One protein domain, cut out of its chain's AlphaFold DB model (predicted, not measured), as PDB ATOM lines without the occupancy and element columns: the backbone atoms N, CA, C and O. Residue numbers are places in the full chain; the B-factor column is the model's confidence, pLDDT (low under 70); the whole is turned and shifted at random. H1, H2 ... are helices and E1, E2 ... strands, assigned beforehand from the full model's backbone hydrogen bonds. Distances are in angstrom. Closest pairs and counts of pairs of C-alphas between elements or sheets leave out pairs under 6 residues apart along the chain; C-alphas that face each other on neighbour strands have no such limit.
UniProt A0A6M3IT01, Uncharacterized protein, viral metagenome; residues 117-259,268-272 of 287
ATOM      1  N   HIS A 117       0.716 -59.837  50.637       74.44
ATOM      2  CA  HIS A 117       1.452 -58.605  50.335       74.44
ATOM      3  C   HIS A 117       0.949 -57.849  49.101       74.44
ATOM      4  O   HIS A 117       1.043 -56.628  49.066       74.44
ATOM      5  N   LYS A 118       0.418 -58.550  48.091       77.81
ATOM      6  CA  LYS A 118       0.003 -57.923  46.828       77.81
ATOM      7  C   LYS A 118      -1.500 -57.680  46.742       77.81
ATOM      8  O   LYS A 118      -1.930 -56.682  46.174       77.81
ATOM      9  N   HIS A 119      -2.300 -58.606  47.261       82.12
ATOM     10  CA  HIS A 119      -3.732 -58.663  46.974       82.12
ATOM     11  C   HIS A 119      -4.581 -58.335  48.210       82.12
ATOM     12  O   HIS A 119      -5.494 -57.515  48.124       82.12
ATOM     13  N   ALA A 120      -4.248 -58.899  49.377       77.88
ATOM     14  CA  ALA A 120      -5.011 -58.649  50.604       77.88
ATOM     15  C   ALA A 120      -4.841 -57.206  51.110       77.88
ATOM     16  O   ALA A 120      -5.815 -56.587  51.534       77.88
ATOM     17  N   VAL A 121      -3.634 -56.633  50.990       79.56
ATOM     18  CA  VAL A 121      -3.368 -55.210  51.299       79.56
ATOM     19  C   VAL A 121      -4.210 -54.271  50.424       79.56
ATOM     20  O   VAL A 121      -4.643 -53.222  50.885       79.56
ATOM     21  N   ARG A 122      -4.523 -54.675  49.187       78.81
ATOM     22  CA  ARG A 122      -5.422 -53.933  48.284       78.81
ATOM     23  C   ARG A 122      -6.908 -54.157  48.595       78.81
ATOM     24  O   ARG A 122      -7.762 -53.694  47.847       78.81
ATOM     25  N   GLY A 123      -7.228 -54.852  49.688       79.88
ATOM     26  CA  GLY A 123      -8.594 -55.037  50.172       79.88
ATOM     27  C   GLY A 123      -9.402 -56.093  49.418       79.88
ATOM     28  O   GLY A 123     -10.627 -55.985  49.396       79.88
ATOM     29  N   ILE A 124      -8.739 -57.078  48.800       89.25
ATOM     30  CA  ILE A 124      -9.393 -58.194  48.105       89.25
ATOM     31  C   ILE A 124      -9.601 -59.360  49.057       89.25
ATOM     32  O   ILE A 124      -8.659 -59.840  49.688       89.25
ATOM     33  N   SER A 125     -10.814 -59.889  49.032       88.50
ATOM     34  CA  SER A 125     -11.163 -61.182  49.602       88.50
ATOM     35  C   SER A 125     -11.876 -62.021  48.549       88.50
ATOM     36  O   SER A 125     -12.619 -61.487  47.726       88.50
ATOM     37  N   VAL A 126     -11.681 -63.338  48.577       90.25
ATOM     38  CA  VAL A 126     -12.390 -64.267  47.688       90.25
ATOM     39  C   VAL A 126     -13.169 -65.266  48.513       90.25
ATOM     40  O   VAL A 126     -12.662 -65.827  49.482       90.25
ATOM     41  N   VAL A 127     -14.421 -65.462  48.122       88.81
ATOM     42  CA  VAL A 127     -15.364 -66.366  48.766       88.81
ATOM     43  C   VAL A 127     -15.868 -67.354  47.725       88.81
ATOM     44  O   VAL A 127     -16.056 -67.016  46.554       88.81
ATOM     45  N   LYS A 128     -16.078 -68.600  48.147       86.25
ATOM     46  CA  LYS A 128     -16.683 -69.619  47.292       86.25
ATOM     47  C   LYS A 128     -18.157 -69.276  47.068       86.25
ATOM     48  O   LYS A 128     -18.859 -68.968  48.025       86.25
ATOM     49  N   SER A 129     -18.607 -69.324  45.819       84.94
ATOM     50  CA  SER A 129     -20.025 -69.185  45.488       84.94
ATOM     51  C   SER A 129     -20.784 -70.483  45.781       84.94
ATOM     52  O   SER A 129     -20.199 -71.568  45.746       84.94
ATOM     53  N   ASP A 130     -22.095 -70.378  45.995       82.19
ATOM     54  CA  ASP A 130     -22.990 -71.540  46.049       82.19
ATOM     55  C   ASP A 130     -23.100 -72.243  44.682       82.19
ATOM     56  O   ASP A 130     -23.411 -73.434  44.607       82.19
ATOM     57  N   GLU A 131     -22.815 -71.532  43.585       79.06
ATOM     58  CA  GLU A 131     -22.753 -72.133  42.256       79.06
ATOM     59  C   GLU A 131     -21.497 -72.995  42.062       79.06
ATOM     60  O   GLU A 131     -20.385 -72.635  42.456       79.06
ATOM     61  N   MET A 132     -21.660 -74.118  41.350       75.94
ATOM     62  CA  MET A 132     -20.535 -74.948  40.918       75.94
ATOM     63  C   MET A 132     -19.550 -74.122  40.070       75.94
ATOM     64  O   MET A 132     -19.943 -73.455  39.107       75.94
ATOM     65  N   ASP A 133     -18.271 -74.201  40.438       76.75
ATOM     66  CA  ASP A 133     -17.135 -73.478  39.849       76.75
ATOM     67  C   ASP A 133     -17.235 -71.944  39.964       76.75
ATOM     68  O   ASP A 133     -16.628 -71.217  39.170       76.75
ATOM     69  N   GLY A 134     -18.032 -71.447  40.916       87.00
ATOM     70  CA  GLY A 134     -18.248 -70.025  41.139       87.00
ATOM     71  C   GLY A 134     -17.349 -69.439  42.229       87.00
ATOM     72  O   GLY A 134     -17.221 -69.996  43.320       87.00
ATOM     73  N   LEU A 135     -16.779 -68.263  41.965       91.19
ATOM     74  CA  LEU A 135     -16.071 -67.457  42.962       91.19
ATOM     75  C   LEU A 135     -16.676 -66.058  43.029       91.19
ATOM     76  O   LEU A 135     -17.004 -65.455  42.001       91.19
ATOM     77  N   VAL A 136     -16.771 -65.541  44.248       93.31
ATOM     78  CA  VAL A 136     -17.203 -64.181  44.552       93.31
ATOM     79  C   VAL A 136     -15.998 -63.403  45.052       93.31
ATOM     80  O   VAL A 136     -15.427 -63.713  46.096       93.31
ATOM     81  N   TRP A 137     -15.608 -62.389  44.294       93.88
ATOM     82  CA  TRP A 137     -14.514 -61.498  44.639       93.88
ATOM     83  C   TRP A 137     -15.089 -60.258  45.301       93.88
ATOM     84  O   TRP A 137     -15.958 -59.599  44.733       93.88
ATOM     85  N   LEU A 138     -14.602 -59.949  46.495       94.75
ATOM     86  CA  LEU A 138     -15.010 -58.810  47.302       94.75
ATOM     87  C   LEU A 138     -13.840 -57.837  47.363       94.75
ATOM     88  O   LEU A 138     -12.797 -58.163  47.927       94.75
ATOM     89  N   ILE A 139     -14.005 -56.655  46.778       94.94
ATOM     90  CA  ILE A 139     -12.976 -55.619  46.749       94.94
ATOM     91  C   ILE A 139     -13.499 -54.406  47.507       94.94
ATOM     92  O   ILE A 139     -14.574 -53.887  47.198       94.94
ATOM     93  N   ARG A 140     -12.749 -53.946  48.510       93.62
ATOM     94  CA  ARG A 140     -13.071 -52.703  49.222       93.62
ATOM     95  C   ARG A 140     -12.906 -51.505  48.292       93.62
ATOM     96  O   ARG A 140     -11.867 -51.359  47.660       93.62
ATOM     97  N   GLY A 141     -13.910 -50.637  48.253       91.69
ATOM     98  CA  GLY A 141     -13.899 -49.416  47.457       91.69
ATOM     99  C   GLY A 141     -14.631 -48.273  48.150       91.69
ATOM    100  O   GLY A 141     -15.166 -48.410  49.254       91.69
ATOM    101  N   ILE A 142     -14.654 -47.121  47.488       93.06
ATOM    102  CA  ILE A 142     -15.336 -45.923  47.978       93.06
ATOM    103  C   ILE A 142     -16.204 -45.365  46.857       93.06
ATOM    104  O   ILE A 142     -15.717 -45.071  45.767       93.06
ATOM    105  N   TYR A 143     -17.483 -45.171  47.151       93.81
ATOM    106  CA  TYR A 143     -18.375 -44.400  46.308       93.81
ATOM    107  C   TYR A 143     -18.159 -42.912  46.581       93.81
ATOM    108  O   TYR A 143     -18.389 -42.442  47.696       93.81
ATOM    109  N   TRP A 144     -17.696 -42.171  45.575       94.06
ATOM    110  CA  TRP A 144     -17.461 -40.733  45.683       94.06
ATOM    111  C   TRP A 144     -17.815 -40.018  44.370       94.06
ATOM    112  O   TRP A 144     -16.944 -39.788  43.529       94.06
ATOM    113  N   PRO A 145     -19.088 -39.632  44.179       93.00
ATOM    114  CA  PRO A 145     -19.510 -38.940  42.974       93.00
ATOM    115  C   PRO A 145     -18.948 -37.515  42.976       93.00
ATOM    116  O   PRO A 145     -19.220 -36.707  43.874       93.00
ATOM    117  N   LYS A 146     -18.151 -37.204  41.957       92.56
ATOM    118  CA  LYS A 146     -17.496 -35.906  41.736       92.56
ATOM    119  C   LYS A 146     -18.139 -35.122  40.598       92.56
ATOM    120  O   LYS A 146     -18.004 -33.898  40.568       92.56
ATOM    121  N   TYR A 147     -18.828 -35.804  39.685       92.00
ATOM    122  CA  TYR A 147     -19.382 -35.212  38.472       92.00
ATOM    123  C   TYR A 147     -20.835 -35.645  38.235       92.00
ATOM    124  O   TYR A 147     -21.244 -36.723  38.665       92.00
ATOM    125  N   VAL A 148     -21.597 -34.805  37.536       90.38
ATOM    126  CA  VAL A 148     -22.873 -35.155  36.891       90.38
ATOM    127  C   VAL A 148     -22.725 -34.832  35.409       90.38
ATOM    128  O   VAL A 148     -22.444 -33.685  35.072       90.38
ATOM    129  N   ASP A 149     -22.847 -35.831  34.534       87.88
ATOM    130  CA  ASP A 149     -22.619 -35.703  33.083       87.88
ATOM    131  C   ASP A 149     -21.307 -34.979  32.715       87.88
ATOM    132  O   ASP A 149     -21.226 -34.226  31.743       87.88
ATOM    133  N   GLY A 150     -20.255 -35.184  33.513       85.12
ATOM    134  CA  GLY A 150     -18.955 -34.528  33.346       85.12
ATOM    135  C   GLY A 150     -18.850 -33.111  33.930       85.12
ATOM    136  O   GLY A 150     -17.745 -32.565  33.973       85.12
ATOM    137  N   VAL A 151     -19.940 -32.527  34.436       89.31
ATOM    138  CA  VAL A 151     -19.934 -31.244  35.158       89.31
ATOM    139  C   VAL A 151     -19.567 -31.477  36.618       89.31
ATOM    140  O   VAL A 151     -20.129 -32.339  37.290       89.31
ATOM    141  N   LYS A 152     -18.611 -30.703  37.133       92.19
ATOM    142  CA  LYS A 152     -18.078 -30.879  38.487       92.19
ATOM    143  C   LYS A 152     -19.097 -30.473  39.554       92.19
ATOM    144  O   LYS A 152     -19.635 -29.366  39.534       92.19
ATOM    145  N   ILE A 153     -19.296 -31.351  40.531       91.00
ATOM    146  CA  ILE A 153     -20.049 -31.078  41.757       91.00
ATOM    147  C   ILE A 153     -19.148 -30.275  42.701       91.00
ATOM    148  O   ILE A 153     -17.942 -30.523  42.788       91.00
ATOM    149  N   GLU A 154     -19.716 -29.320  43.439       92.62
ATOM    150  CA  GLU A 154     -18.981 -28.567  44.451       92.62
ATOM    151  C   GLU A 154     -18.221 -29.529  45.392       92.62
ATOM    152  O   GLU A 154     -18.845 -30.389  46.024       92.62
ATOM    153  N   PRO A 155     -16.885 -29.400  45.549       91.62
ATOM    154  CA  PRO A 155     -16.081 -30.368  46.296       91.62
ATOM    155  C   PRO A 155     -16.541 -30.588  47.738       91.62
ATOM    156  O   PRO A 155     -16.492 -31.710  48.238       91.62
ATOM    157  N   LYS A 156     -17.014 -29.531  48.416       90.94
ATOM    158  CA  LYS A 156     -17.545 -29.630  49.785       90.94
ATOM    159  C   LYS A 156     -18.813 -30.479  49.844       90.94
ATOM    160  O   LYS A 156     -18.995 -31.219  50.806       90.94
ATOM    161  N   PHE A 157     -19.674 -30.373  48.834       92.25
ATOM    162  CA  PHE A 157     -20.896 -31.163  48.742       92.25
ATOM    163  C   PHE A 157     -20.590 -32.605  48.318       92.25
ATOM    164  O   PHE A 157     -21.067 -33.542  48.949       92.25
ATOM    165  N   SER A 158     -19.706 -32.788  47.334       91.44
ATOM    166  CA  SER A 158     -19.233 -34.101  46.878       91.44
ATOM    167  C   SER A 158     -18.611 -34.932  48.009       91.44
ATOM    168  O   SER A 158     -18.958 -36.100  48.171       91.44
ATOM    169  N   LYS A 159     -17.785 -34.323  48.873       91.94
ATOM    170  CA  LYS A 159     -17.204 -35.001  50.047       91.94
ATOM    171  C   LYS A 159     -18.245 -35.539  51.037       91.94
ATOM    172  O   LYS A 159     -17.975 -36.528  51.705       91.94
ATOM    173  N   LYS A 160     -19.430 -34.924  51.134       91.31
ATOM    174  CA  LYS A 160     -20.518 -35.410  52.007       91.31
ATOM    175  C   LYS A 160     -21.208 -36.664  51.466       91.31
ATOM    176  O   LYS A 160     -21.931 -37.308  52.212       91.31
ATOM    177  N   MET A 161     -21.013 -36.982  50.187       91.06
ATOM    178  CA  MET A 161     -21.583 -38.164  49.530       91.06
ATOM    179  C   MET A 161     -20.617 -39.355  49.516       91.06
ATOM    180  O   MET A 161     -20.941 -40.384  48.931       91.06
ATOM    181  N   ILE A 162     -19.438 -39.220  50.132       93.69
ATOM    182  CA  ILE A 162     -18.477 -40.315  50.267       93.69
ATOM    183  C   ILE A 162     -19.119 -41.430  51.091       93.69
ATOM    184  O   ILE A 162     -19.573 -41.199  52.209       93.69
ATOM    185  N   SER A 163     -19.163 -42.637  50.537       92.88
ATOM    186  CA  SER A 163     -19.693 -43.821  51.216       92.88
ATOM    187  C   SER A 163     -18.790 -45.027  50.957       92.88
ATOM    188  O   SER A 163     -18.381 -45.240  49.813       92.88
ATOM    189  N   PRO A 164     -18.446 -45.824  51.983       93.56
ATOM    190  CA  PRO A 164     -17.701 -47.058  51.776       93.56
ATOM    191  C   PRO A 164     -18.582 -48.078  51.051       93.56
ATOM    192  O   PRO A 164     -19.755 -48.237  51.387       93.56
ATOM    193  N   ILE A 165     -18.011 -48.784  50.079       94.62
ATOM    194  CA  ILE A 165     -18.703 -49.816  49.301       94.62
ATOM    195  C   ILE A 165     -17.826 -51.056  49.150       94.62
ATOM    196  O   ILE A 165     -16.604 -51.007  49.297       94.62
ATOM    197  N   ILE A 166     -18.455 -52.175  48.816       95.88
ATOM    198  CA  ILE A 166     -17.785 -53.383  48.348       95.88
ATOM    199  C   ILE A 166     -18.150 -53.579  46.885       95.88
ATOM    200  O   ILE A 166     -19.325 -53.627  46.526       95.88
ATOM    201  N   ILE A 167     -17.138 -53.690  46.034       96.19
ATOM    202  CA  ILE A 167     -17.318 -54.090  44.646       96.19
ATOM    203  C   ILE A 167     -17.263 -55.609  44.618       96.19
ATOM    204  O   ILE A 167     -16.240 -56.221  44.927       96.19
ATOM    205  N   THR A 168     -18.393 -56.202  44.263       95.69
ATOM    206  CA  THR A 168     -18.575 -57.642  44.166       95.69
ATOM    207  C   THR A 168     -18.492 -58.052  42.705       95.69
ATOM    208  O   THR A 168     -19.317 -57.633  41.883       95.69
ATOM    209  N   ILE A 169     -17.509 -58.893  42.388       95.00
ATOM    210  CA  ILE A 169     -17.311 -59.464  41.055       95.00
ATOM    211  C   ILE A 169     -17.593 -60.960  41.137       95.00
ATOM    212  O   ILE A 169     -16.918 -61.700  41.847       95.00
ATOM    213  N   TRP A 170     -18.610 -61.405  40.411       93.94
ATOM    214  CA  TRP A 170     -18.984 -62.808  40.315       93.94
ATOM    215  C   TRP A 170     -18.278 -63.435  39.126       93.94
ATOM    216  O   TRP A 170     -18.267 -62.888  38.017       93.94
ATOM    217  N   THR A 171     -17.690 -64.599  39.357       92.50
ATOM    218  CA  THR A 171     -16.982 -65.353  38.329       92.50
ATOM    219  C   THR A 171     -17.427 -66.798  38.323       92.50
ATOM    220  O   THR A 171     -17.789 -67.348  39.360       92.50
ATOM    221  N   LYS A 172     -17.391 -67.409  37.142       90.62
ATOM    222  CA  LYS A 172     -17.613 -68.834  36.927       90.62
ATOM    223  C   LYS A 172     -16.496 -69.352  36.040       90.62
ATOM    224  O   LYS A 172     -16.416 -68.966  34.870       90.62
ATOM    225  N   ARG A 173     -15.625 -70.198  36.594       86.25
ATOM    226  CA  ARG A 173     -14.341 -70.565  35.966       86.25
ATOM    227  C   ARG A 173     -13.560 -69.304  35.563       86.25
ATOM    228  O   ARG A 173     -13.392 -68.412  36.382       86.25
ATOM    229  N   ASP A 174     -13.149 -69.192  34.301       88.19
ATOM    230  CA  ASP A 174     -12.398 -68.069  33.727       88.19
ATOM    231  C   ASP A 174     -13.273 -66.869  33.325       88.19
ATOM    232  O   ASP A 174     -12.762 -65.884  32.790       88.19
ATOM    233  N   LYS A 175     -14.595 -66.929  33.535       92.25
ATOM    234  CA  LYS A 175     -15.537 -65.908  33.061       92.25
ATOM    235  C   LYS A 175     -16.060 -65.038  34.189       92.25
ATOM    236  O   LYS A 175     -16.431 -65.542  35.243       92.25
ATOM    237  N   ILE A 176     -16.171 -63.743  33.920       92.88
ATOM    238  CA  ILE A 176     -16.838 -62.775  34.790       92.88
ATOM    239  C   ILE A 176     -18.303 -62.689  34.376       92.88
ATOM    240  O   ILE A 176     -18.629 -62.319  33.241       92.88
ATOM    241  N   THR A 177     -19.193 -63.037  35.299       92.06
ATOM    242  CA  THR A 177     -20.638 -63.013  35.075       92.06
ATOM    243  C   THR A 177     -21.186 -61.619  35.351       92.06
ATOM    244  O   THR A 177     -21.773 -61.001  34.457       92.06
ATOM    245  N   THR A 178     -20.893 -61.074  36.533       93.00
ATOM    246  CA  THR A 178     -21.524 -59.846  37.032       93.00
ATOM    247  C   THR A 178     -20.547 -59.005  37.847       93.00
ATOM    248  O   THR A 178     -19.782 -59.542  38.643       93.00
ATOM    249  N   VAL A 179     -20.614 -57.683  37.683       94.12
ATOM    250  CA  VAL A 179     -19.964 -56.689  38.553       94.12
ATOM    251  C   VAL A 179     -21.056 -55.832  39.181       94.12
ATOM    252  O   VAL A 179     -21.988 -55.416  38.492       94.12
ATOM    253  N   SER A 180     -20.976 -55.608  40.488       94.94
ATOM    254  CA  SER A 180     -22.030 -54.938  41.261       94.94
ATOM    255  C   SER A 180     -21.481 -54.334  42.546       94.94
ATOM    256  O   SER A 180     -20.511 -54.844  43.103       94.94
ATOM    257  N   THR A 181     -22.116 -53.282  43.039       94.69
ATOM    258  CA  THR A 181     -21.757 -52.600  44.280       94.69
ATOM    259  C   THR A 181     -22.687 -52.985  45.419       94.69
ATOM    260  O   THR A 181     -23.901 -53.125  45.260       94.69
ATOM    261  N   HIS A 182     -22.094 -53.165  46.591       94.69
ATOM    262  CA  HIS A 182     -22.779 -53.601  47.794       94.69
ATOM    263  C   HIS A 182     -22.360 -52.768  49.005       94.69
ATOM    264  O   HIS A 182     -21.265 -52.203  49.060       94.69
ATOM    265  N   GLU A 183     -23.243 -52.706  49.991       93.00
ATOM    266  CA  GLU A 183     -22.959 -52.168  51.311       93.00
ATOM    267  C   GLU A 183     -21.937 -53.064  52.033       93.00
ATOM    268  O   GLU A 183     -22.035 -54.294  51.958       93.00
ATOM    269  N   PRO A 184     -20.973 -52.493  52.780       91.06
ATOM    270  CA  PRO A 184     -19.988 -53.285  53.519       91.06
ATOM    271  C   PRO A 184     -20.593 -54.217  54.570       91.06
ATOM    272  O   PRO A 184     -20.039 -55.277  54.852       91.06
ATOM    273  N   ILE A 185     -21.720 -53.819  55.161       88.25
ATOM    274  CA  ILE A 185     -22.424 -54.592  56.182       88.25
ATOM    275  C   ILE A 185     -23.579 -55.328  55.507       88.25
ATOM    276  O   ILE A 185     -24.417 -54.720  54.852       88.25
ATOM    277  N   GLY A 186     -23.622 -56.650  55.668       87.31
ATOM    278  CA  GLY A 186     -24.689 -57.494  55.126       87.31
ATOM    279  C   GLY A 186     -24.625 -57.746  53.617       87.31
ATOM    280  O   GLY A 186     -25.368 -58.600  53.149       87.31
ATOM    281  N   LEU A 187     -23.736 -57.068  52.873       88.94
ATOM    282  CA  LEU A 187     -23.563 -57.242  51.425       88.94
ATOM    283  C   LEU A 187     -24.890 -57.108  50.655       88.94
ATOM    284  O   LEU A 187     -25.157 -57.867  49.728       88.94
ATOM    285  N   ASN A 188     -25.729 -56.142  51.040       91.94
ATOM    286  CA  ASN A 188     -26.905 -55.746  50.262       91.94
ATOM    287  C   ASN A 188     -26.487 -54.829  49.110       91.94
ATOM    288  O   ASN A 188     -25.487 -54.132  49.232       91.94
ATOM    289  N   TYR A 189     -27.231 -54.800  48.001       92.94
ATOM    290  CA  TYR A 189     -26.945 -53.867  46.900       92.94
ATOM    291  C   TYR A 189     -26.888 -52.424  47.409       92.94
ATOM    292  O   TYR A 189     -27.825 -51.972  48.069       92.94
ATOM    293  N   PHE A 190     -25.810 -51.713  47.079       93.00
ATOM    294  CA  PHE A 190     -25.629 -50.325  47.486       93.00
ATOM    295  C   PHE A 190     -26.548 -49.419  46.663       93.00
ATOM    296  O   PHE A 190     -26.460 -49.385  45.436       93.00
ATOM    297  N   ASP A 191     -27.444 -48.692  47.327       90.56
ATOM    298  CA  ASP A 191     -28.407 -47.820  46.654       90.56
ATOM    299  C   ASP A 191     -27.732 -46.519  46.194       90.56
ATOM    300  O   ASP A 191     -27.384 -45.648  46.991       90.56
ATOM    301  N   HIS A 192     -27.528 -46.394  44.884       90.56
ATOM    302  CA  HIS A 192     -26.910 -45.240  44.239       90.56
ATOM    303  C   HIS A 192     -27.574 -44.953  42.890       90.56
ATOM    304  O   HIS A 192     -28.420 -45.711  42.417       90.56
ATOM    305  N   TYR A 193     -27.195 -43.851  42.241       90.12
ATOM    306  CA  TYR A 193     -27.921 -43.355  41.066       90.12
ATOM    307  C   TYR A 193     -27.958 -44.334  39.877       90.12
ATOM    308  O   TYR A 193     -28.878 -44.252  39.067       90.12
ATOM    309  N   HIS A 194     -27.022 -45.284  39.792       85.19
ATOM    310  CA  HIS A 194     -26.920 -46.284  38.719       85.19
ATOM    311  C   HIS A 194     -27.426 -47.685  39.106       85.19
ATOM    312  O   HIS A 194     -27.340 -48.619  38.313       85.19
ATOM    313  N   GLN A 195     -27.973 -47.869  40.304       83.00
ATOM    314  CA  GLN A 195     -28.366 -49.182  40.814       83.00
ATOM    315  C   GLN A 195     -29.648 -49.714  40.132       83.00
ATOM    316  O   GLN A 195     -30.688 -49.071  40.219       83.00
ATOM    317  N   SER A 196     -29.615 -50.912  39.516       69.12
ATOM    318  CA  SER A 196     -30.820 -51.626  39.010       69.12
ATOM    319  C   SER A 196     -30.938 -53.110  39.400       69.12
ATOM    320  O   SER A 196     -31.856 -53.776  38.933       69.12
ATOM    321  N   LYS A 197     -30.061 -53.628  40.280       82.12
ATOM    322  CA  LYS A 197     -29.982 -55.053  40.693       82.12
ATOM    323  C   LYS A 197     -29.830 -56.033  39.498       82.12
ATOM    324  O   LYS A 197     -30.808 -56.667  39.110       82.12
ATOM    325  N   PRO A 198     -28.612 -56.247  38.955       82.56
ATOM    326  CA  PRO A 198     -27.333 -55.619  39.304       82.56
ATOM    327  C   PRO A 198     -27.202 -54.194  38.741       82.56
ATOM    328  O   PRO A 198     -28.120 -53.673  38.104       82.56
ATOM    329  N   ASP A 199     -26.082 -53.536  39.032       84.69
ATOM    330  CA  ASP A 199     -25.847 -52.139  38.657       84.69
ATOM    331  C   ASP A 199     -25.903 -51.913  37.144       84.69
ATOM    332  O   ASP A 199     -25.409 -52.713  36.345       84.69
ATOM    333  N   CYS A 200     -26.502 -50.788  36.758       84.00
ATOM    334  CA  CYS A 200     -26.557 -50.315  35.388       84.00
ATOM    335  C   CYS A 200     -25.307 -49.486  35.090       84.00
ATOM    336  O   CYS A 200     -25.251 -48.279  35.313       84.00
ATOM    337  N   TRP A 201     -24.301 -50.139  34.525       84.94
ATOM    338  CA  TRP A 201     -23.022 -49.525  34.164       84.94
ATOM    339  C   TRP A 201     -23.083 -48.573  32.949       84.94
ATOM    340  O   TRP A 201     -22.058 -48.043  32.514       84.94
ATOM    341  N   GLY A 202     -24.271 -48.336  32.384       79.25
ATOM    342  CA  GLY A 202     -24.453 -47.494  31.204       79.25
ATOM    343  C   GLY A 202     -23.662 -48.019  30.003       79.25
ATOM    344  O   GLY A 202     -23.806 -49.174  29.611       79.25
ATOM    345  N   SER A 203     -22.823 -47.166  29.409       80.94
ATOM    346  CA  SER A 203     -21.951 -47.533  28.284       80.94
ATOM    347  C   SER A 203     -20.649 -48.216  28.702       80.94
ATOM    348  O   SER A 203     -19.881 -48.631  27.834       80.94
ATOM    349  N   TRP A 204     -20.347 -48.285  30.002       87.81
ATOM    350  CA  TRP A 204     -19.153 -48.977  30.463       87.81
ATOM    351  C   TRP A 204     -19.357 -50.491  30.393       87.81
ATOM    352  O   TRP A 204     -20.361 -51.037  30.848       87.81
ATOM    353  N   SER A 205     -18.363 -51.176  29.837       86.81
ATOM    354  CA  SER A 205     -18.283 -52.629  29.804       86.81
ATOM    355  C   SER A 205     -16.934 -53.081  30.342       86.81
ATOM    356  O   SER A 205     -15.906 -52.468  30.052       86.81
ATOM    357  N   TYR A 206     -16.936 -54.187  31.076       89.94
ATOM    358  CA  TYR A 206     -15.737 -54.845  31.579       89.94
ATOM    359  C   TYR A 206     -15.418 -56.108  30.773       89.94
ATOM    360  O   TYR A 206     -16.289 -56.701  30.127       89.94
ATOM    361  N   ASP A 207     -14.157 -56.532  30.841       91.12
ATOM    362  CA  ASP A 207     -13.708 -57.772  30.223       91.12
ATOM    363  C   ASP A 207     -14.481 -58.959  30.807       91.12
ATOM    364  O   ASP A 207     -14.630 -59.109  32.017       91.12
ATOM    365  N   ARG A 208     -15.001 -59.829  29.936       92.81
ATOM    366  CA  ARG A 208     -15.812 -60.991  30.350       92.81
ATOM    367  C   ARG A 208     -14.975 -62.180  30.809       92.81
ATOM    368  O   ARG A 208     -15.544 -63.198  31.199       92.81
ATOM    369  N   LYS A 209     -13.650 -62.085  30.731       93.12
ATOM    370  CA  LYS A 209     -12.716 -63.138  31.127       93.12
ATOM    371  C   LYS A 209     -11.654 -62.581  32.056       93.12
ATOM    372  O   LYS A 209     -11.234 -61.442  31.887       93.12
ATOM    373  N   TRP A 210     -11.193 -63.413  32.976       91.44
ATOM    374  CA  TRP A 210     -10.100 -63.104  33.887       91.44
ATOM    375  C   TRP A 210      -9.084 -64.246  33.876       91.44
ATOM    376  O   TRP A 210      -9.429 -65.394  33.589       91.44
ATOM    377  N   LYS A 211      -7.816 -63.926  34.140       88.69
ATOM    378  CA  LYS A 211      -6.740 -64.924  34.262       88.69
ATOM    379  C   LYS A 211      -6.068 -64.854  35.623       88.69
ATOM    380  O   LYS A 211      -5.643 -65.870  36.157       88.69
ATOM    381  N   THR A 212      -5.952 -63.646  36.158       89.31
ATOM    382  CA  THR A 212      -5.231 -63.351  37.392       89.31
ATOM    383  C   THR A 212      -6.087 -62.517  38.333       89.31
ATOM    384  O   THR A 212      -7.016 -61.831  37.902       89.31
ATOM    385  N   ALA A 213      -5.749 -62.534  39.625       89.44
ATOM    386  CA  ALA A 213      -6.386 -61.657  40.605       89.44
ATOM    387  C   ALA A 213      -6.216 -60.167  40.243       89.44
ATOM    388  O   ALA A 213      -7.127 -59.380  40.468       89.44
ATOM    389  N   ASP A 214      -5.102 -59.777  39.610       90.19
ATOM    390  CA  ASP A 214      -4.879 -58.392  39.172       90.19
ATOM    391  C   ASP A 214      -5.901 -57.911  38.136       90.19
ATOM    392  O   ASP A 214      -6.251 -56.731  38.124       90.19
ATOM    393  N   ASP A 215      -6.399 -58.806  37.279       91.00
ATOM    394  CA  ASP A 215      -7.433 -58.461  36.299       91.00
ATOM    395  C   ASP A 215      -8.736 -58.073  37.008       91.00
ATOM    396  O   ASP A 215      -9.381 -57.088  36.648       91.00
ATOM    397  N   ILE A 216      -9.078 -58.800  38.076       92.88
ATOM    398  CA  ILE A 216     -10.243 -58.523  38.917       92.88
ATOM    399  C   ILE A 216     -10.100 -57.162  39.603       92.88
ATOM    400  O   ILE A 216     -11.051 -56.380  39.620       92.88
ATOM    401  N   ILE A 217      -8.905 -56.833  40.103       91.44
ATOM    402  CA  ILE A 217      -8.663 -55.531  40.737       91.44
ATOM    403  C   ILE A 217      -8.823 -54.396  39.738       91.44
ATOM    404  O   ILE A 217      -9.514 -53.427  40.029       91.44
ATOM    405  N   LYS A 218      -8.231 -54.524  38.547       92.94
ATOM    406  CA  LYS A 218      -8.351 -53.504  37.497       92.94
ATOM    407  C   LYS A 218      -9.810 -53.252  37.126       92.94
ATOM    408  O   LYS A 218     -10.186 -52.120  36.837       92.94
ATOM    409  N   ILE A 219     -10.638 -54.296  37.113       94.12
ATOM    410  CA  ILE A 219     -12.074 -54.158  36.854       94.12
ATOM    411  C   ILE A 219     -12.765 -53.428  38.005       94.12
ATOM    412  O   ILE A 219     -13.578 -52.547  37.739       94.12
ATOM    413  N   ALA A 220     -12.419 -53.735  39.256       93.62
ATOM    414  CA  ALA A 220     -12.947 -53.024  40.416       93.62
ATOM    415  C   ALA A 220     -12.542 -51.537  40.424       93.62
ATOM    416  O   ALA A 220     -13.388 -50.674  40.631       93.62
ATOM    417  N   GLU A 221     -11.287 -51.214  40.106       91.88
ATOM    418  CA  GLU A 221     -10.800 -49.831  39.993       91.88
ATOM    419  C   GLU A 221     -11.532 -49.062  38.883       91.88
ATOM    420  O   GLU A 221     -11.974 -47.933  39.092       91.88
ATOM    421  N   LYS A 222     -11.739 -49.689  37.717       92.62
ATOM    422  CA  LYS A 222     -12.534 -49.100  36.626       92.62
ATOM    423  C   LYS A 222     -13.997 -48.901  37.022       92.62
ATOM    424  O   LYS A 222     -14.556 -47.852  36.719       92.62
ATOM    425  N   ALA A 223     -14.606 -49.869  37.709       92.31
ATOM    426  CA  ALA A 223     -15.970 -49.741  38.219       92.31
ATOM    427  C   ALA A 223     -16.084 -48.545  39.173       92.31
ATOM    428  O   ALA A 223     -16.995 -47.732  39.043       92.31
ATOM    429  N   GLN A 224     -15.124 -48.395  40.089       91.38
ATOM    430  CA  GLN A 224     -15.071 -47.259  41.003       91.38
ATOM    431  C   GLN A 224     -14.917 -45.927  40.260       91.38
ATOM    432  O   GLN A 224     -15.614 -44.970  40.591       91.38
ATOM    433  N   ALA A 225     -14.067 -45.870  39.230       90.06
ATOM    434  CA  ALA A 225     -13.900 -44.678  38.398       90.06
ATOM    435  C   ALA A 225     -15.204 -44.281  37.683       90.06
ATOM    436  O   ALA A 225     -15.560 -43.105  37.643       90.06
ATOM    437  N   VAL A 226     -15.960 -45.257  37.172       89.69
ATOM    438  CA  VAL A 226     -17.264 -45.011  36.535       89.69
ATOM    439  C   VAL A 226     -18.264 -44.407  37.522       89.69
ATOM    440  O   VAL A 226     -19.003 -43.496  37.159       89.69
ATOM    441  N   LEU A 227     -18.239 -44.840  38.784       90.69
ATOM    442  CA  LEU A 227     -19.102 -44.306  39.843       90.69
ATOM    443  C   LEU A 227     -18.750 -42.870  40.266       90.69
ATOM    444  O   LEU A 227     -19.544 -42.232  40.960       90.69
ATOM    445  N   GLU A 228     -17.598 -42.328  39.855       91.44
ATOM    446  CA  GLU A 228     -17.268 -40.922  40.110       91.44
ATOM    447  C   GLU A 228     -18.137 -39.954  39.293       91.44
ATOM    448  O   GLU A 228     -18.259 -38.780  39.663       91.44
ATOM    449  N   ASN A 229     -18.746 -40.417  38.199       89.69
ATOM    450  CA  ASN A 229     -19.605 -39.608  37.344       89.69
ATOM    451  C   ASN A 229     -21.039 -40.143  37.323       89.69
ATOM    452  O   ASN A 229     -21.299 -41.231  36.819       89.69
ATOM    453  N   ILE A 230     -21.982 -39.322  37.778       87.50
ATOM    454  CA  ILE A 230     -23.409 -39.605  37.663       87.50
ATOM    455  C   ILE A 230     -23.837 -39.300  36.226       87.50
ATOM    456  O   ILE A 230     -24.005 -38.139  35.855       87.50
ATOM    457  N   ASN A 231     -23.999 -40.337  35.411       83.38
ATOM    458  CA  ASN A 231     -24.502 -40.212  34.043       83.38
ATOM    459  C   ASN A 231     -26.038 -40.212  34.026       83.38
ATOM    460  O   ASN A 231     -26.662 -41.253  34.226       83.38
ATOM    461  N   THR A 232     -26.662 -39.066  33.765       79.12
ATOM    462  CA  THR A 232     -28.126 -38.912  33.805       79.12
ATOM    463  C   THR A 232     -28.857 -39.806  32.807       79.12
ATOM    464  O   THR A 232     -29.987 -40.210  33.076       79.12
ATOM    465  N   LEU A 233     -28.201 -40.206  31.711       77.38
ATOM    466  CA  LEU A 233     -28.753 -41.146  30.727       77.38
ATOM    467  C   LEU A 233     -28.822 -42.592  31.238       77.38
ATOM    468  O   LEU A 233     -29.557 -43.400  30.678       77.38
ATOM    469  N   SER A 234     -28.059 -42.929  32.278       73.12
ATOM    470  CA  SER A 234     -28.061 -44.244  32.926       73.12
ATOM    471  C   SER A 234     -28.473 -44.165  34.397       73.12
ATOM    472  O   SER A 234     -28.131 -45.052  35.184       73.12
ATOM    473  N   VAL A 235     -29.192 -43.107  34.790       81.06
ATOM    474  CA  VAL A 235     -29.786 -43.021  36.127       81.06
ATOM    475  C   VAL A 235     -30.975 -43.964  36.209       81.06
ATOM    476  O   VAL A 235     -31.923 -43.877  35.431       81.06
ATOM    477  N   VAL A 236     -30.934 -44.834  37.209       79.12
ATOM    478  CA  VAL A 236     -32.020 -45.753  37.545       79.12
ATOM    479  C   VAL A 236     -32.759 -45.251  38.786       79.12
ATOM    480  O   VAL A 236     -33.989 -45.217  38.805       79.12
ATOM    481  N   SER A 237     -32.025 -44.775  39.800       82.88
ATOM    482  CA  SER A 237     -32.588 -44.255  41.053       82.88
ATOM    483  C   SER A 237     -32.349 -42.750  41.182       82.88
ATOM    484  O   SER A 237     -31.229 -42.286  41.377       82.88
ATOM    485  N   HIS A 238     -33.419 -41.953  41.096       81.50
ATOM    486  CA  HIS A 238     -33.344 -40.489  41.238       81.50
ATOM    487  C   HIS A 238     -33.259 -40.025  42.705       81.50
ATOM    488  O   HIS A 238     -32.986 -38.850  42.983       81.50
ATOM    489  N   ASN A 239     -33.528 -40.935  43.643       86.31
ATOM    490  CA  ASN A 239     -33.556 -40.694  45.082       86.31
ATOM    491  C   ASN A 239     -33.008 -41.931  45.814       86.31
ATOM    492  O   ASN A 239     -33.798 -42.657  46.426       86.31
ATOM    493  N   PRO A 240     -31.690 -42.186  45.726       87.81
ATOM    494  CA  PRO A 240     -31.087 -43.325  46.395       87.81
ATOM    495  C   PRO A 240     -31.169 -43.149  47.912       87.81
ATOM    496  O   PRO A 240     -30.991 -42.050  48.446       87.81
ATOM    497  N   ARG A 241     -31.431 -44.237  48.633       81.94
ATOM    498  CA  ARG A 241     -31.387 -44.273  50.093       81.94
ATOM    499  C   ARG A 241     -29.993 -43.853  50.552       81.94
ATOM    500  O   ARG A 241     -28.999 -44.307  50.007       81.94
ATOM    501  N   SER A 242     -29.923 -43.000  51.574       81.56
ATOM    502  CA  SER A 242     -28.681 -42.440  52.146       81.56
ATOM    503  C   SER A 242     -27.901 -41.437  51.282       81.56
ATOM    504  O   SER A 242     -26.971 -40.814  51.791       81.56
ATOM    505  N   LEU A 243     -28.324 -41.181  50.040       89.88
ATOM    506  CA  LEU A 243     -27.736 -40.157  49.176       89.88
ATOM    507  C   LEU A 243     -28.730 -39.012  48.908       89.88
ATOM    508  O   LEU A 243     -29.944 -39.180  49.040       89.88
ATOM    509  N   PRO A 244     -28.246 -37.807  48.551       90.88
ATOM    510  CA  PRO A 244     -29.121 -36.722  48.125       90.88
ATOM    511  C   PRO A 244     -29.972 -37.103  46.903       90.88
ATOM    512  O   PRO A 244     -29.652 -38.006  46.142       90.88
ATOM    513  N   ARG A 245     -31.054 -36.363  46.657       91.69
ATOM    514  CA  ARG A 245     -31.776 -36.460  45.379       91.69
ATOM    515  C   ARG A 245     -30.930 -35.889  44.255       91.69
ATOM    516  O   ARG A 245     -30.272 -34.867  44.459       91.69
ATOM    517  N   LEU A 246     -31.073 -36.427  43.045       89.81
ATOM    518  CA  LEU A 246     -30.381 -35.897  41.863       89.81
ATOM    519  C   LEU A 246     -30.674 -34.398  41.651       89.81
ATOM    520  O   LEU A 246     -29.772 -33.606  41.400       89.81
ATOM    521  N   ALA A 247     -31.924 -33.978  41.868       89.69
ATOM    522  CA  ALA A 247     -32.322 -32.570  41.802       89.69
ATOM    523  C   ALA A 247     -31.588 -31.678  42.823       89.69
ATOM    524  O   ALA A 247     -31.349 -30.503  42.550       89.69
ATOM    525  N   THR A 248     -31.228 -32.219  43.990       91.31
ATOM    526  CA  THR A 248     -30.402 -31.516  44.977       91.31
ATOM    527  C   THR A 248     -28.968 -31.424  44.481       91.31
ATOM    528  O   THR A 248     -28.416 -30.330  44.503       91.31
ATOM    529  N   VAL A 249     -28.389 -32.520  43.977       90.69
ATOM    530  CA  VAL A 249     -27.021 -32.530  43.421       90.69
ATOM    531  C   VAL A 249     -26.871 -31.498  42.302       90.69
ATOM    532  O   VAL A 249     -25.922 -30.718  42.322       90.69
ATOM    533  N   ASN A 250     -27.851 -31.407  41.399       89.75
ATOM    534  CA  ASN A 250     -27.851 -30.452  40.285       89.75
ATOM    535  C   ASN A 250     -27.758 -28.979  40.726       89.75
ATOM    536  O   ASN A 250     -27.260 -28.143  39.976       89.75
ATOM    537  N   ARG A 251     -28.197 -28.637  41.948       91.69
ATOM    538  CA  ARG A 251     -28.067 -27.273  42.497       91.69
ATOM    539  C   ARG A 251     -26.643 -26.937  42.943       91.69
ATOM    540  O   ARG A 251     -26.317 -25.760  43.028       91.69
ATOM    541  N   TYR A 252     -25.823 -27.949  43.216       91.88
ATOM    542  CA  TYR A 252     -24.431 -27.820  43.658       91.88
ATOM    543  C   TYR A 252     -23.428 -28.053  42.518       91.88
ATOM    544  O   TYR A 252     -22.248 -28.286  42.774       91.88
ATOM    545  N   LEU A 253     -23.868 -28.009  41.258       91.44
ATOM    546  CA  LEU A 253     -22.958 -28.041  40.116       91.44
ATOM    547  C   LEU A 253     -22.246 -26.699  39.969       91.44
ATOM    548  O   LEU A 253     -22.864 -25.632  40.040       91.44
ATOM    549  N   ILE A 254     -20.937 -26.754  39.735       88.00
ATOM    550  CA  ILE A 254     -20.148 -25.571  39.409       88.00
ATOM    551  C   ILE A 254     -20.550 -25.151  37.994       88.00
ATOM    552  O   ILE A 254     -20.190 -25.807  37.021       88.00
ATOM    553  N   LYS A 255     -21.326 -24.071  37.883       78.25
ATOM    554  CA  LYS A 255     -21.637 -23.444  36.593       78.25
ATOM    555  C   LYS A 255     -20.342 -22.881  35.995       78.25
ATOM    556  O   LYS A 255     -19.570 -22.276  36.735       78.25
ATOM    557  N   ASP A 256     -20.151 -23.062  34.687       57.53
ATOM    558  CA  ASP A 256     -18.929 -22.878  33.868       57.53
ATOM    559  C   ASP A 256     -18.117 -21.566  33.992       57.53
ATOM    560  O   ASP A 256     -17.150 -21.372  33.266       57.53
ATOM    561  N   ASN A 257     -18.391 -20.669  34.935       43.59
ATOM    562  CA  ASN A 257     -17.658 -19.405  35.048       43.59
ATOM    563  C   ASN A 257     -16.356 -19.481  35.865       43.59
ATOM    564  O   ASN A 257     -15.768 -18.439  36.147       43.59
ATOM    565  N   LYS A 258     -15.893 -20.676  36.257       39.94
ATOM    566  CA  LYS A 258     -14.584 -20.881  36.910       39.94
ATOM    567  C   LYS A 258     -13.998 -22.253  36.571       39.94
ATOM    568  O   LYS A 258     -13.932 -23.132  37.430       39.94
ATOM    569  N   ILE A 259     -13.596 -22.454  35.320       44.06
ATOM    570  CA  ILE A 259     -12.703 -23.561  34.963       44.06
ATOM    571  C   ILE A 259     -11.369 -22.943  34.558       44.06
ATOM    572  O   ILE A 259     -11.135 -22.670  33.386       44.06
ATOM    573  N   ASN A 268     -14.311 -38.519  23.499       42.03
ATOM    574  CA  ASN A 268     -14.743 -39.905  23.672       42.03
ATOM    575  C   ASN A 268     -14.433 -40.467  25.069       42.03
ATOM    576  O   ASN A 268     -15.193 -41.304  25.538       42.03
ATOM    577  N   LEU A 269     -13.400 -39.981  25.768       43.16
ATOM    578  CA  LEU A 269     -13.047 -40.439  27.124       43.16
ATOM    579  C   LEU A 269     -13.906 -39.773  28.215       43.16
ATOM    580  O   LEU A 269     -14.276 -40.418  29.195       43.16
ATOM    581  N   LYS A 270     -14.337 -38.519  28.003       46.53
ATOM    582  CA  LYS A 270     -15.240 -37.794  28.923       46.53
ATOM    583  C   LYS A 270     -16.610 -38.464  29.086       46.53
ATOM    584  O   LYS A 270     -17.190 -38.389  30.163       46.53
ATOM    585  N   ARG A 271     -17.115 -39.143  28.047       44.09
ATOM    586  CA  ARG A 271     -18.400 -39.869  28.090       44.09
ATOM    587  C   ARG A 271     -18.360 -41.154  28.922       44.09
ATOM    588  O   ARG A 271     -19.414 -41.614  29.341       44.09
ATOM    589  N   VAL A 272     -17.175 -41.716  29.163       42.31
ATOM    590  CA  VAL A 272     -17.001 -42.992  29.884       42.31
ATOM    591  C   VAL A 272     -16.548 -42.795  31.335       42.31
ATOM    592  O   VAL A 272     -16.379 -43.771  32.054       42.31
TER     593      VAL A 272
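This is residues 117 to 259 and 268 to 272 of the 287 residues of an uncharacterized protein of viral metagenome (UniProt A0A6M3IT01). A strongly twisted sheet of four antiparallel strands, in the order E1 E2 E3 E4, has one long helix, H3, packed slantwise over one face; the short helices H2 and H4 lie beyond one end of the sheet along the longest axis, and the short helix H1 only grazes the sheet. Long stretches with no named element, residues 183 to 212 and 228 to 245, join E4 to H3 and H3 to H4. The printed part has 148 residues, with four named helices and four named strands in the order H1 E1 E2 H2 E3 E4 H3 H4. The class is mixed, helices and strands, though under half of the printed residues are in named elements. The whole is compact, with a radius of gyration of the C-alphas of 16.0 A, and elongated, with spans of 53 by 33 by 30 A.

In the sheet, E1, residues 124 to 128, and E2, residues 134 to 143, form a hairpin, with N 125 and O 138 at 2.9 A. E2 and E3, residues 163 to 172, are antiparallel at 159 degrees, with N 139 and O 167 at 2.9 A. E3 and E4, residues 175 to 182, form a second hairpin, with N 168 and O 180 at 2.8 A. E2 bends by 59 degrees at residue 140. H3, residues 213 to 227, is on the sheet at a height of 8.3 A, in two layers, a helix on one face of a sheet. It runs slantwise to the strands, at 46 degrees to E3 on the local plane. The closest C-alphas of H3 and E3 are those of Ala 220 and Ile 167, 6.2 A apart. H1, residues 117 to 120, is close to H3 but not clearly touching, the closest C-alphas being those of His 119 and Ala 213 at 7.5 A. H2, residues 155 to 159, and H4, residues 246 to 251, are not on the sheet, and are only just apart from each other, with their closest C-alphas at 8.2 A. Each O i to N i+4 pair is within hydrogen-bond range in H2 and H3; in H4 it is 1 of 2, and H1 is too short for such a pair.

E3 spans 28.9 A, from C-alpha 163 at (-19.693, -43.821, 51.216). E2 spans 26.1 A, E4 20.5 A and E1 13.6 A. H3 spans 21.5 A and begins at C-alpha 213, (-6.386, -61.657, 40.605). H4 spans 9.0 A, ending at C-alpha 251, (-28.067, -27.273, 42.497); H1 and H2 span 6.5 A and 6.1 A.

The two C-alphas farthest apart are those of Met 132 and Asn 257, at 55.9 A. Residues 260 to 267 are not printed, and C-alphas 259 and 268 are 20.0 A apart across this cut. The links E2 to H2, E4 to H3 and H3 to H4 are long. The mean pLDDT of the printed part is 86.0; residue 196, residues 256 to 259 and residues 268 to 272 are under 70.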